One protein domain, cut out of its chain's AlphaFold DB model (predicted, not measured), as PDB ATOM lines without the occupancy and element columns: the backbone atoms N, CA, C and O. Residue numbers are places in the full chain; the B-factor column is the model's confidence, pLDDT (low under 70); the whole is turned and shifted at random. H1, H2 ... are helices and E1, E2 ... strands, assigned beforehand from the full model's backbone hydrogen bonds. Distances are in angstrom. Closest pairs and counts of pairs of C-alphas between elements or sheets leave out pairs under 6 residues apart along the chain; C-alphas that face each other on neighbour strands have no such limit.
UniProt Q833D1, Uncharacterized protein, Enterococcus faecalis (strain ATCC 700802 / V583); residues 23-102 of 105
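This is residues 23 to 102 of the 105 residues of an uncharacterized protein of Enterococcus faecalis (strain ATCC 700802 / V583) (UniProt Q833D1). A strongly twisted sheet of three long strands is the frame of this domain, with E1 in the middle, H1 packed along one face over E1, and H2 at the end of the sheet where E3 ends and E1 begins. The E1 and E2 hairpin reaches out at the opposite end, and residues 23 to 29 stick out from the body as a free tail. The printed part has 80 residues, with three named strands and two named helices in the order E1, E2, H1, E3, H2; the antiparallel sheet runs E2, E1, E3. The class is mixed, helices and strands. The whole is only just loose, close to compact, with a radius of gyration of the C-alphas of 14.3 A, and flat, with spans of 41 by 34 by 17 A.

In the sheet, E1 covers residues 45 to 54, 28.3 A long, and begins at C-alpha 45 at (226.751, 218.391, 220.770). E2 covers residues 61 to 70, 25.3 A long. E3 covers residues 86 to 94, 21.8 A long. H1 is residues 74 to 81, 10.7 A long, and begins at C-alpha 74 at (226.331, 209.344, 224.185). H2 is residues 95 to 102, 10.6 A long, and ends at C-alpha 102 at (239.728, 223.884, 226.983).

E1 is the inner strand; E2 and E3 are edge strands. E1 and E2 form a hairpin, antiparallel at 161 degrees, with N 49 and O 67 2.8 A apart, within hydrogen-bond range. E1 and E3 are antiparallel at 159 degrees, with N 50 and O 88 2.8 A apart, within hydrogen-bond range. H1 is on the sheet at a height of 8.5 A, over E1, and runs along the strands at 12 degrees to E1 on the local plane. The closest C-alphas of H1 and E1 are those of Ile 74 and Phe 47, 7.3 A apart. E2, H1 and E3 form a split strand-helix-strand unit, two strands running the same way with a helix between them in the chain and E1 between them in the sheet; its crossover is right-handed. H2 is on the sheet at a height of 7.4 A, over E3, and stands up from the sheet, its line rising 45 degrees out of the local plane. The closest C-alphas of H2 and E1 are those of Gly 95 and Val 46, 5.8 A apart. H1 and H2 are apart. In H1 and H2 every O i to N i+4 pair is within hydrogen-bond range.

The two C-alphas farthest apart are those of Asp 42 and Tyr 57, 42.5 A. The printed part has no cut. No link between named elements is long; the link from E1 to E2 is short, the others tight. Residues 23 to 44 hold no named element. The mean pLDDT of the printed part is 86.3, and residues 23 to 30 are under 70.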
ATOM      1  N   GLU A  23     255.476 215.945 237.763       40.66
ATOM      2  CA  GLU A  23     255.790 216.146 236.363       40.66
ATOM      3  C   GLU A  23     254.683 217.067 235.848       40.66
ATOM      4  O   GLU A  23     253.550 216.658 235.620       40.66
ATOM      5  N   THR A  24     254.955 218.369 235.836       43.50
ATOM      6  CA  THR A  24     254.208 219.306 235.008       43.50
ATOM      7  C   THR A  24     254.658 219.018 233.588       43.50
ATOM      8  O   THR A  24     255.728 219.471 233.184       43.50
ATOM      9  N   TYR A  25     253.899 218.182 232.880       49.62
ATOM     10  CA  TYR A  25     254.049 218.018 231.442       49.62
ATOM     11  C   TYR A  25     253.598 219.334 230.802       49.62
ATOM     12  O   TYR A  25     252.411 219.645 230.750       49.62
ATOM     13  N   GLU A  26     254.559 220.176 230.427       49.53
ATOM     14  CA  GLU A  26     254.287 221.266 229.494       49.53
ATOM     15  C   GLU A  26     254.029 220.611 228.124       49.53
ATOM     16  O   GLU A  26     254.860 219.825 227.669       49.53
ATOM     17  N   ASP A  27     252.867 220.896 227.528       51.59
ATOM     18  CA  ASP A  27     252.301 220.300 226.299       51.59
ATOM     19  C   ASP A  27     251.679 218.891 226.412       51.59
ATOM     20  O   ASP A  27     251.879 218.046 225.535       51.59
ATOM     21  N   ASP A  28     250.836 218.632 227.421       46.22
ATOM     22  CA  ASP A  28     249.775 217.637 227.197       46.22
ATOM     23  C   ASP A  28     248.810 218.208 226.138       46.22
ATOM     24  O   ASP A  28     248.293 219.316 226.320       46.22
ATOM     25  N   PRO A  29     248.590 217.518 225.001       56.69
ATOM     26  CA  PRO A  29     247.648 217.981 223.995       56.69
ATOM     27  C   PRO A  29     246.282 218.157 224.654       56.69
ATOM     28  O   PRO A  29     245.834 217.283 225.396       56.69
ATOM     29  N   VAL A  30     245.633 219.293 224.386       65.00
ATOM     30  CA  VAL A  30     244.249 219.516 224.802       65.00
ATOM     31  C   VAL A  30     243.432 218.310 224.360       65.00
ATOM     32  O   VAL A  30     243.404 218.002 223.169       65.00
ATOM     33  N   ASP A  31     242.823 217.610 225.317       72.06
ATOM     34  CA  ASP A  31     242.040 216.415 225.031       72.06
ATOM     35  C   ASP A  31     240.740 216.826 224.334       72.06
ATOM     36  O   ASP A  31     239.729 217.163 224.955       72.06
ATOM     37  N   THR A  32     240.812 216.881 223.005       85.56
ATOM     38  CA  THR A  32     239.701 217.178 222.101       85.56
ATOM     39  C   THR A  32     238.906 215.928 221.746       85.56
ATOM     40  O   THR A  32     238.089 215.978 220.824       85.56
ATOM     41  N   THR A  33     239.131 214.820 222.457       90.12
ATOM     42  CA  THR A  33     238.477 213.546 222.188       90.12
ATOM     43  C   THR A  33     237.363 213.237 223.183       90.12
ATOM     44  O   THR A  33     237.310 213.760 224.297       90.12
ATOM     45  N   ASP A  34     236.407 212.420 222.751       90.62
ATOM     46  CA  ASP A  34     235.374 211.873 223.623       90.62
ATOM     47  C   ASP A  34     235.891 210.674 224.442       90.62
ATOM     48  O   ASP A  34     237.044 210.258 224.333       90.62
ATOM     49  N   TYR A  35     235.029 210.078 225.270       90.31
ATOM     50  CA  TYR A  35     235.374 208.905 226.081       90.31
ATOM     51  C   TYR A  35     235.971 207.736 225.278       90.31
ATOM     52  O   TYR A  35     236.799 206.993 225.809       90.31
ATOM     53  N   PHE A  36     235.565 207.572 224.020       92.38
ATOM     54  CA  PHE A  36     236.016 206.494 223.145       92.38
ATOM     55  C   PHE A  36     237.293 206.849 222.369       92.38
ATOM     56  O   PHE A  36     237.804 206.015 221.618       92.38
ATOM     57  N   GLY A  37     237.832 208.058 222.557       91.12
ATOM     58  CA  GLY A  37     238.997 208.564 221.840       91.12
ATOM     59  C   GLY A  37     238.674 209.078 220.435       91.12
ATOM     60  O   GLY A  37     239.584 209.216 219.617       91.12
ATOM     61  N   ASN A  38     237.399 209.338 220.128       92.00
ATOM     62  CA  ASN A  38     237.005 209.956 218.866       92.00
ATOM     63  C   ASN A  38     237.184 211.471 218.951       92.00
ATOM     64  O   ASN A  38     236.815 212.085 219.949       92.00
ATOM     65  N   GLU A  39     237.701 212.081 217.888       93.75
ATOM     66  CA  GLU A  39     237.820 213.539 217.801       93.75
ATOM     67  C   GLU A  39     236.435 214.196 217.826       93.75
ATOM     68  O   GLU A  39     235.554 213.833 217.044       93.75
ATOM     69  N   ILE A  40     236.259 215.196 218.690       93.38
ATOM     70  CA  ILE A  40     235.014 215.959 218.798       93.38
ATOM     71  C   ILE A  40     234.940 216.961 217.636       93.38
ATOM     72  O   ILE A  40     235.732 217.915 217.561       93.38
ATOM     73  N   ALA A  41     233.965 216.796 216.738       93.25
ATOM     74  CA  ALA A  41     233.756 217.727 215.634       93.25
ATOM     75  C   ALA A  41     233.200 219.071 216.134       93.25
ATOM     76  O   ALA A  41     232.616 219.176 217.211       93.25
ATOM     77  N   ASP A  42     233.387 220.143 215.364       93.19
ATOM     78  CA  ASP A  42     232.976 221.493 215.780       93.19
ATOM     79  C   ASP A  42     231.453 221.618 215.955       93.19
ATOM     80  O   ASP A  42     230.970 222.358 216.823       93.19
ATOM     81  N   GLU A  43     230.719 220.899 215.112       94.06
ATOM     82  CA  GLU A  43     229.266 220.821 215.047       94.06
ATOM     83  C   GLU A  43     228.632 219.912 216.106       94.06
ATOM     84  O   GLU A  43     227.435 220.059 216.367       94.06
ATOM     85  N   ASP A  44     229.406 219.024 216.734       94.62
ATOM     86  CA  ASP A  44     228.864 218.022 217.649       94.62
ATOM     87  C   ASP A  44     228.288 218.665 218.908       94.62
ATOM     88  O   ASP A  44     228.842 219.609 219.477       94.62
ATOM     89  N   GLY A  45     227.174 218.125 219.400       95.31
ATOM     90  CA  GLY A  45     226.751 218.391 220.770       95.31
ATOM     91  C   GLY A  45     227.654 217.644 221.747       95.31
ATOM     92  O   GLY A  45     227.779 216.429 221.635       95.31
ATOM     93  N   VAL A  46     228.257 218.345 222.708       96.50
ATOM     94  CA  VAL A  46     229.092 217.742 223.757       96.50
ATOM     95  C   VAL A  46     228.285 217.601 225.040       96.50
ATOM     96  O   VAL A  46     227.647 218.557 225.496       96.50
ATOM     97  N   PHE A  47     228.345 216.416 225.635       96.62
ATOM     98  CA  PHE A  47     227.635 216.061 226.854       96.62
ATOM     99  C   PHE A  47     228.607 215.583 227.925       96.62
ATOM    100  O   PHE A  47     229.554 214.852 227.639       96.62
ATOM    101  N   GLU A  48     228.339 215.960 229.172       96.00
ATOM    102  CA  GLU A  48     229.008 215.410 230.344       96.00
ATOM    103  C   GLU A  48     228.059 214.431 231.040       96.00
ATOM    104  O   GLU A  48     226.949 214.786 231.445       96.00
ATOM    105  N   ILE A  49     228.501 213.184 231.180       95.50
ATOM    106  CA  ILE A  49     227.766 212.126 231.865       95.50
ATOM    107  C   ILE A  49     228.387 211.907 233.238       95.50
ATOM    108  O   ILE A  49     229.563 211.557 233.357       95.50
ATOM    109  N   THR A  50     227.577 212.069 234.282       94.44
ATOM    110  CA  THR A  50     227.939 211.720 235.656       94.44
ATOM    111  C   THR A  50     227.391 210.341 236.006       94.44
ATOM    112  O   THR A  50     226.178 210.116 235.985       94.44
ATOM    113  N   PHE A  51     228.275 209.428 236.403       91.56
ATOM    114  CA  PHE A  51     227.926 208.074 236.836       91.56
ATOM    115  C   PHE A  51     228.607 207.726 238.157       91.56
ATOM    116  O   PHE A  51     229.576 208.377 238.550       91.56
ATOM    117  N   ALA A  52     228.126 206.692 238.850       89.06
ATOM    118  CA  ALA A  52     228.833 206.157 240.012       89.06
ATOM    119  C   ALA A  52     229.202 204.694 239.839       89.06
ATOM    120  O   ALA A  52     228.362 203.851 239.528       89.06
ATOM    121  N   MET A  53     230.454 204.384 240.162       83.06
ATOM    122  CA  MET A  53     230.893 203.010 240.342       83.06
ATOM    123  C   MET A  53     230.368 202.495 241.680       83.06
ATOM    124  O   MET A  53     230.643 203.073 242.736       83.06
ATOM    125  N   LYS A  54     229.600 201.408 241.643       82.94
ATOM    126  CA  LYS A  54     229.051 200.766 242.840       82.94
ATOM    127  C   LYS A  54     230.001 199.689 243.356       82.94
ATOM    128  O   LYS A  54     230.631 198.967 242.589       82.94
ATOM    129  N   CYS A  55     230.084 199.552 244.675       76.56
ATOM    130  CA  CYS A  55     230.784 198.441 245.305       76.56
ATOM    131  C   CYS A  55     230.036 197.146 244.984       76.56
ATOM    132  O   CYS A  55     228.864 197.019 245.333       76.56
ATOM    133  N   LEU A  56     230.720 196.159 244.405       77.38
ATOM    134  CA  LEU A  56     230.115 194.864 244.063       77.38
ATOM    135  C   LEU A  56     229.525 194.131 245.280       77.38
ATOM    136  O   LEU A  56     228.592 193.348 245.135       77.38
ATOM    137  N   TYR A  57     230.050 194.388 246.481       80.12
ATOM    138  CA  TYR A  57     229.625 193.706 247.705       80.12
ATOM    139  C   TYR A  57     228.465 194.395 248.428       80.12
ATOM    140  O   TYR A  57     227.688 193.721 249.099       80.12
ATOM    141  N   THR A  58     228.354 195.723 248.336       82.75
ATOM    142  CA  THR A  58     227.333 196.493 249.074       82.75
ATOM    143  C   THR A  58     226.289 197.138 248.169       82.75
ATOM    144  O   THR A  58     225.273 197.615 248.665       82.75
ATOM    145  N   GLY A  59     226.535 197.198 246.856       77.56
ATOM    146  CA  GLY A  59     225.712 197.917 245.882       77.56
ATOM    147  C   GLY A  59     225.727 199.440 246.048       77.56
ATOM    148  O   GLY A  59     225.085 200.147 245.275       77.56
ATOM    149  N   GLN A  60     226.446 199.968 247.042       79.50
ATOM    150  CA  GLN A  60     226.507 201.401 247.311       79.50
ATOM    151  C   GLN A  60     227.506 202.093 246.376       79.50
ATOM    152  O   GLN A  60     228.547 201.504 246.069       79.50
ATOM    153  N   PRO A  61     227.227 203.336 245.940       78.06
ATOM    154  CA  PRO A  61     228.163 204.115 245.141       78.06
ATOM    155  C   PRO A  61     229.438 204.394 245.945       78.06
ATOM    156  O   PRO A  61     229.381 204.867 247.078       78.06
ATOM    157  N   VAL A  62     230.587 204.074 245.355       77.69
ATOM    158  CA  VAL A  62     231.921 204.255 245.951       77.69
ATOM    159  C   VAL A  62     232.582 205.517 245.421       77.69
ATOM    160  O   VAL A  62     233.316 206.184 246.144       77.69
ATOM    161  N   LEU A  63     232.328 205.839 244.155       80.81
ATOM    162  CA  LEU A  63     232.977 206.940 243.467       80.81
ATOM    163  C   LEU A  63     232.063 207.461 242.362       80.81
ATOM    164  O   LEU A  63     231.529 206.669 241.591       80.81
ATOM    165  N   THR A  64     231.902 208.780 242.290       86.31
ATOM    166  CA  THR A  64     231.230 209.472 241.187       86.31
ATOM    167  C   THR A  64     232.264 209.963 240.183       86.31
ATOM    168  O   THR A  64     233.187 210.686 240.560       86.31
ATOM    169  N   CYS A  65     232.092 209.593 238.921       87.44
ATOM    170  CA  CYS A  65     232.930 209.992 237.796       87.44
ATOM    171  C   CYS A  65     232.139 210.857 236.820       87.44
ATOM    172  O   CYS A  65     230.920 210.725 236.717       87.44
ATOM    173  N   LYS A  66     232.864 211.683 236.067       92.62
ATOM    174  CA  LYS A  66     232.358 212.455 234.933       92.62
ATOM    175  C   LYS A  66     233.113 212.051 233.677       92.62
ATOM    176  O   LYS A  66     234.329 211.856 233.748       92.62
ATOM    177  N   LYS A  67     232.406 211.891 232.562       93.50
ATOM    178  CA  LYS A  67     232.985 211.578 231.249       93.50
ATOM    179  C   LYS A  67     232.292 212.364 230.151       93.50
ATOM    180  O   LYS A  67     231.123 212.711 230.286       93.50
ATOM    181  N   ILE A  68     233.037 212.625 229.085       94.50
ATOM    182  CA  ILE A  68     232.582 213.397 227.934       94.50
ATOM    183  C   ILE A  68     232.163 212.446 226.818       94.50
ATOM    184  O   ILE A  68     232.865 211.481 226.530       94.50
ATOM    185  N   ALA A  69     231.026 212.733 226.197       95.50
ATOM    186  CA  ALA A  69     230.557 212.072 224.987       95.50
ATOM    187  C   ALA A  69     230.029 213.105 223.992       95.50
ATOM    188  O   ALA A  69     229.609 214.202 224.380       95.50
ATOM    189  N   THR A  70     230.027 212.752 222.710       96.62
ATOM    190  CA  THR A  70     229.361 213.547 221.675       96.62
ATOM    191  C   THR A  70     227.921 213.082 221.493       96.62
ATOM    192  O   THR A  70     227.497 212.062 222.036       96.62
ATOM    193  N   GLN A  71     227.148 213.829 220.706       94.56
ATOM    194  CA  GLN A  71     225.793 213.451 220.314       94.56
ATOM    195  C   GLN A  71     225.730 212.043 219.699       94.56
ATOM    196  O   GLN A  71     224.735 211.346 219.903       94.56
ATOM    197  N   ASP A  72     226.780 211.635 218.986       94.25
ATOM    198  CA  ASP A  72     226.844 210.343 218.311       94.25
ATOM    199  C   ASP A  72     227.190 209.200 219.274       94.25
ATOM    200  O   ASP A  72     226.675 208.098 219.111       94.25
ATOM    201  N   THR A  73     228.005 209.456 220.302       95.00
ATOM    202  CA  THR A  73     228.553 208.406 221.185       95.00
ATOM    203  C   THR A  73     227.896 208.342 222.563       95.00
ATOM    204  O   THR A  73     228.175 207.442 223.355       95.00
ATOM    205  N   ILE A  74     226.981 209.266 222.871       95.06
ATOM    206  CA  ILE A  74     226.331 209.344 224.185       95.06
ATOM    207  C   ILE A  74     225.550 208.078 224.548       95.06
ATOM    208  O   ILE A  74     225.569 207.659 225.704       95.06
ATOM    209  N   VAL A  75     224.871 207.461 223.577       95.69
ATOM    210  CA  VAL A  75     224.079 206.246 223.810       95.69
ATOM    211  C   VAL A  75     225.005 205.072 224.109       95.69
ATOM    212  O   VAL A  75     224.817 204.405 225.123       95.69
ATOM    213  N   ASP A  76     226.053 204.900 223.303       96.06
ATOM    214  CA  ASP A  76     227.055 203.850 223.493       96.06
ATOM    215  C   ASP A  76     227.731 203.969 224.868       96.06
ATOM    216  O   ASP A  76     227.932 202.971 225.561       96.06
ATOM    217  N   LEU A  77     228.023 205.197 225.318       94.12
ATOM    218  CA  LEU A  77     228.606 205.426 226.641       94.12
ATOM    219  C   LEU A  77     227.650 205.016 227.771       94.12
ATOM    220  O   LEU A  77     228.081 204.429 228.763       94.12
ATOM    221  N   ILE A  78     226.355 205.314 227.652       93.69
ATOM    222  CA  ILE A  78     225.360 204.902 228.653       93.69
ATOM    223  C   ILE A  78     225.257 203.375 228.710       93.69
ATOM    224  O   ILE A  78     225.197 202.813 229.806       93.69
ATOM    225  N   GLU A  79     225.273 202.705 227.556       94.31
ATOM    226  CA  GLU A  79     225.252 201.243 227.482       94.31
ATOM    227  C   GLU A  79     226.502 200.619 228.120       94.31
ATOM    228  O   GLU A  79     226.380 199.664 228.890       94.31
ATOM    229  N   GLU A  80     227.693 201.179 227.875       92.50
ATOM    230  CA  GLU A  80     228.942 200.695 228.476       92.50
ATOM    231  C   GLU A  80     228.969 200.881 230.001       92.50
ATOM    232  O   GLU A  80     229.423 200.002 230.739       92.50
ATOM    233  N   LEU A  81     228.463 202.015 230.493       90.38
ATOM    234  CA  LEU A  81     228.422 202.322 231.926       90.38
ATOM    235  C   LEU A  81     227.311 201.569 232.675       90.38
ATOM    236  O   LEU A  81     227.391 201.421 233.900       90.38
ATOM    237  N   GLY A  82     226.285 201.109 231.961       90.00
ATOM    238  CA  GLY A  82     225.040 200.596 232.519       90.00
ATOM    239  C   GLY A  82     224.115 201.730 232.962       90.00
ATOM    240  O   GLY A  82     224.469 202.548 233.820       90.00
ATOM    241  N   GLU A  83     222.902 201.763 232.405       88.38
ATOM    242  CA  GLU A  83     221.891 202.803 232.651       88.38
ATOM    243  C   GLU A  83     221.655 203.063 234.145       88.38
ATOM    244  O   GLU A  83     221.511 204.206 234.577       88.38
ATOM    245  N   GLU A  84     221.672 202.015 234.974       87.19
ATOM    246  CA  GLU A  84     221.424 202.112 236.410       87.19
ATOM    247  C   GLU A  84     222.527 202.843 237.188       87.19
ATOM    248  O   GLU A  84     222.371 203.112 238.388       87.19
ATOM    249  N   ASN A  85     223.668 203.099 236.550       88.25
ATOM    250  CA  ASN A  85     224.822 203.767 237.140       88.25
ATOM    251  C   ASN A  85     224.912 205.242 236.735       88.25
ATOM    252  O   ASN A  85     225.661 205.982 237.378       88.25
ATOM    253  N   VAL A  86     224.139 205.677 235.734       91.31
ATOM    254  CA  VAL A  86     224.087 207.064 235.260       91.31
ATOM    255  C   VAL A  86     223.130 207.884 236.130       91.31
ATOM    256  O   VAL A  86     221.974 207.518 236.328       91.31
ATOM    257  N   TYR A  87     223.607 209.015 236.653       90.56
ATOM    258  CA  TYR A  87     222.813 209.908 237.511       90.56
ATOM    259  C   TYR A  87     222.361 211.171 236.797       90.56
ATOM    260  O   TYR A  87     221.287 211.695 237.089       90.56
ATOM    261  N   LEU A  88     223.213 211.696 235.923       92.94
ATOM    262  CA  LEU A  88     223.012 212.994 235.307       92.94
ATOM    263  C   LEU A  88     223.707 213.026 233.952       92.94
ATOM    264  O   LEU A  88     224.842 212.571 233.819       92.94
ATOM    265  N   ILE A  89     223.007 213.582 232.972       95.44
ATOM    266  CA  ILE A  89     223.526 213.883 231.645       95.44
ATOM    267  C   ILE A  89     223.271 215.367 231.425       95.44
ATOM    268  O   ILE A  89     222.121 215.809 231.447       95.44
ATOM    269  N   GLU A  90     224.336 216.129 231.226       96.56
ATOM    270  CA  GLU A  90     224.268 217.566 230.992       96.56
ATOM    271  C   GLU A  90     224.800 217.893 229.607       96.56
ATOM    272  O   GLU A  90     225.867 217.434 229.204       96.56
ATOM    273  N   TYR A  91     224.056 218.716 228.874       96.19
ATOM    274  CA  TYR A  91     224.586 219.344 227.675       96.19
ATOM    275  C   TYR A  91     225.577 220.432 228.085       96.19
ATOM    276  O   TYR A  91     225.212 221.358 228.811       96.19
ATOM    277  N   VAL A  92     226.812 220.325 227.602       94.06
ATOM    278  CA  VAL A  92     227.892 221.257 227.929       94.06
ATOM    279  C   VAL A  92     227.904 222.404 226.925       94.06
ATOM    280  O   VAL A  92     227.690 223.559 227.287       94.06
ATOM    281  N   SER A  93     228.157 222.100 225.648       93.94
ATOM    282  CA  SER A  93     228.202 223.085 224.561       93.94
ATOM    283  C   SER A  93     228.309 222.400 223.191       93.94
ATOM    284  O   SER A  93     228.200 221.180 223.089       93.94
ATOM    285  N   SER A  94     228.495 223.174 222.117       94.88
ATOM    286  CA  SER A  94     228.932 222.623 220.829       94.88
ATOM    287  C   SER A  94     230.422 222.283 220.880       94.88
ATOM    288  O   SER A  94     231.172 222.964 221.580       94.88
ATOM    289  N   GLY A  95     230.883 221.321 220.085       93.44
ATOM    290  CA  GLY A  95     232.275 220.872 220.084       93.44
ATOM    291  C   GLY A  95     233.265 221.999 219.828       93.44
ATOM    292  O   GLY A  95     234.275 222.104 220.520       93.44
ATOM    293  N   LYS A  96     232.915 222.950 218.953       93.19
ATOM    294  CA  LYS A  96     233.709 224.170 218.758       93.19
ATOM    295  C   LYS A  96     233.927 224.943 220.063       93.19
ATOM    296  O   LYS A  96     235.053 225.297 220.395       93.19
ATOM    297  N   ARG A  97     232.846 225.207 220.804       92.44
ATOM    298  CA  ARG A  97     232.893 225.978 222.055       92.44
ATOM    299  C   ARG A  97     233.561 225.204 223.177       92.44
ATOM    300  O   ARG A  97     234.246 225.811 223.989       92.44
ATOM    301  N   TYR A  98     233.373 223.891 223.204       91.56
ATOM    302  CA  TYR A  98     234.032 223.008 224.152       91.56
ATOM    303  C   TYR A  98     235.556 223.077 223.983       91.56
ATOM    304  O   TYR A  98     236.262 223.395 224.936       91.56
ATOM    305  N   LYS A  99     236.055 222.914 222.750       89.56
ATOM    306  CA  LYS A  99     237.489 223.016 222.429       89.56
ATOM    307  C   LYS A  99     238.056 224.412 222.685       89.56
ATOM    308  O   LYS A  99     239.150 224.540 223.224       89.56
ATOM    309  N   GLU A 100     237.306 225.463 222.343       89.62
ATOM    310  CA  GLU A 100     237.671 226.841 222.702       89.62
ATOM    311  C   GLU A 100     237.766 227.021 224.226       89.62
ATOM    312  O   GLU A 100     238.672 227.703 224.692       89.62
ATOM    313  N   GLY A 101     236.866 226.413 225.004       85.25
ATOM    314  CA  GLY A 101     236.903 226.438 226.468       85.25
ATOM    315  C   GLY A 101     238.166 225.795 227.034       85.25
ATOM    316  O   GLY A 101     238.846 226.419 227.839       85.25
ATOM    317  N   LEU A 102     238.536 224.611 226.534       82.88
ATOM    318  CA  LEU A 102     239.728 223.884 226.983       82.88
ATOM    319  C   LEU A 102     241.050 224.627 226.726       82.88
ATOM    320  O   LEU A 102     242.020 224.418 227.442       82.88
TER     321      LEU A 102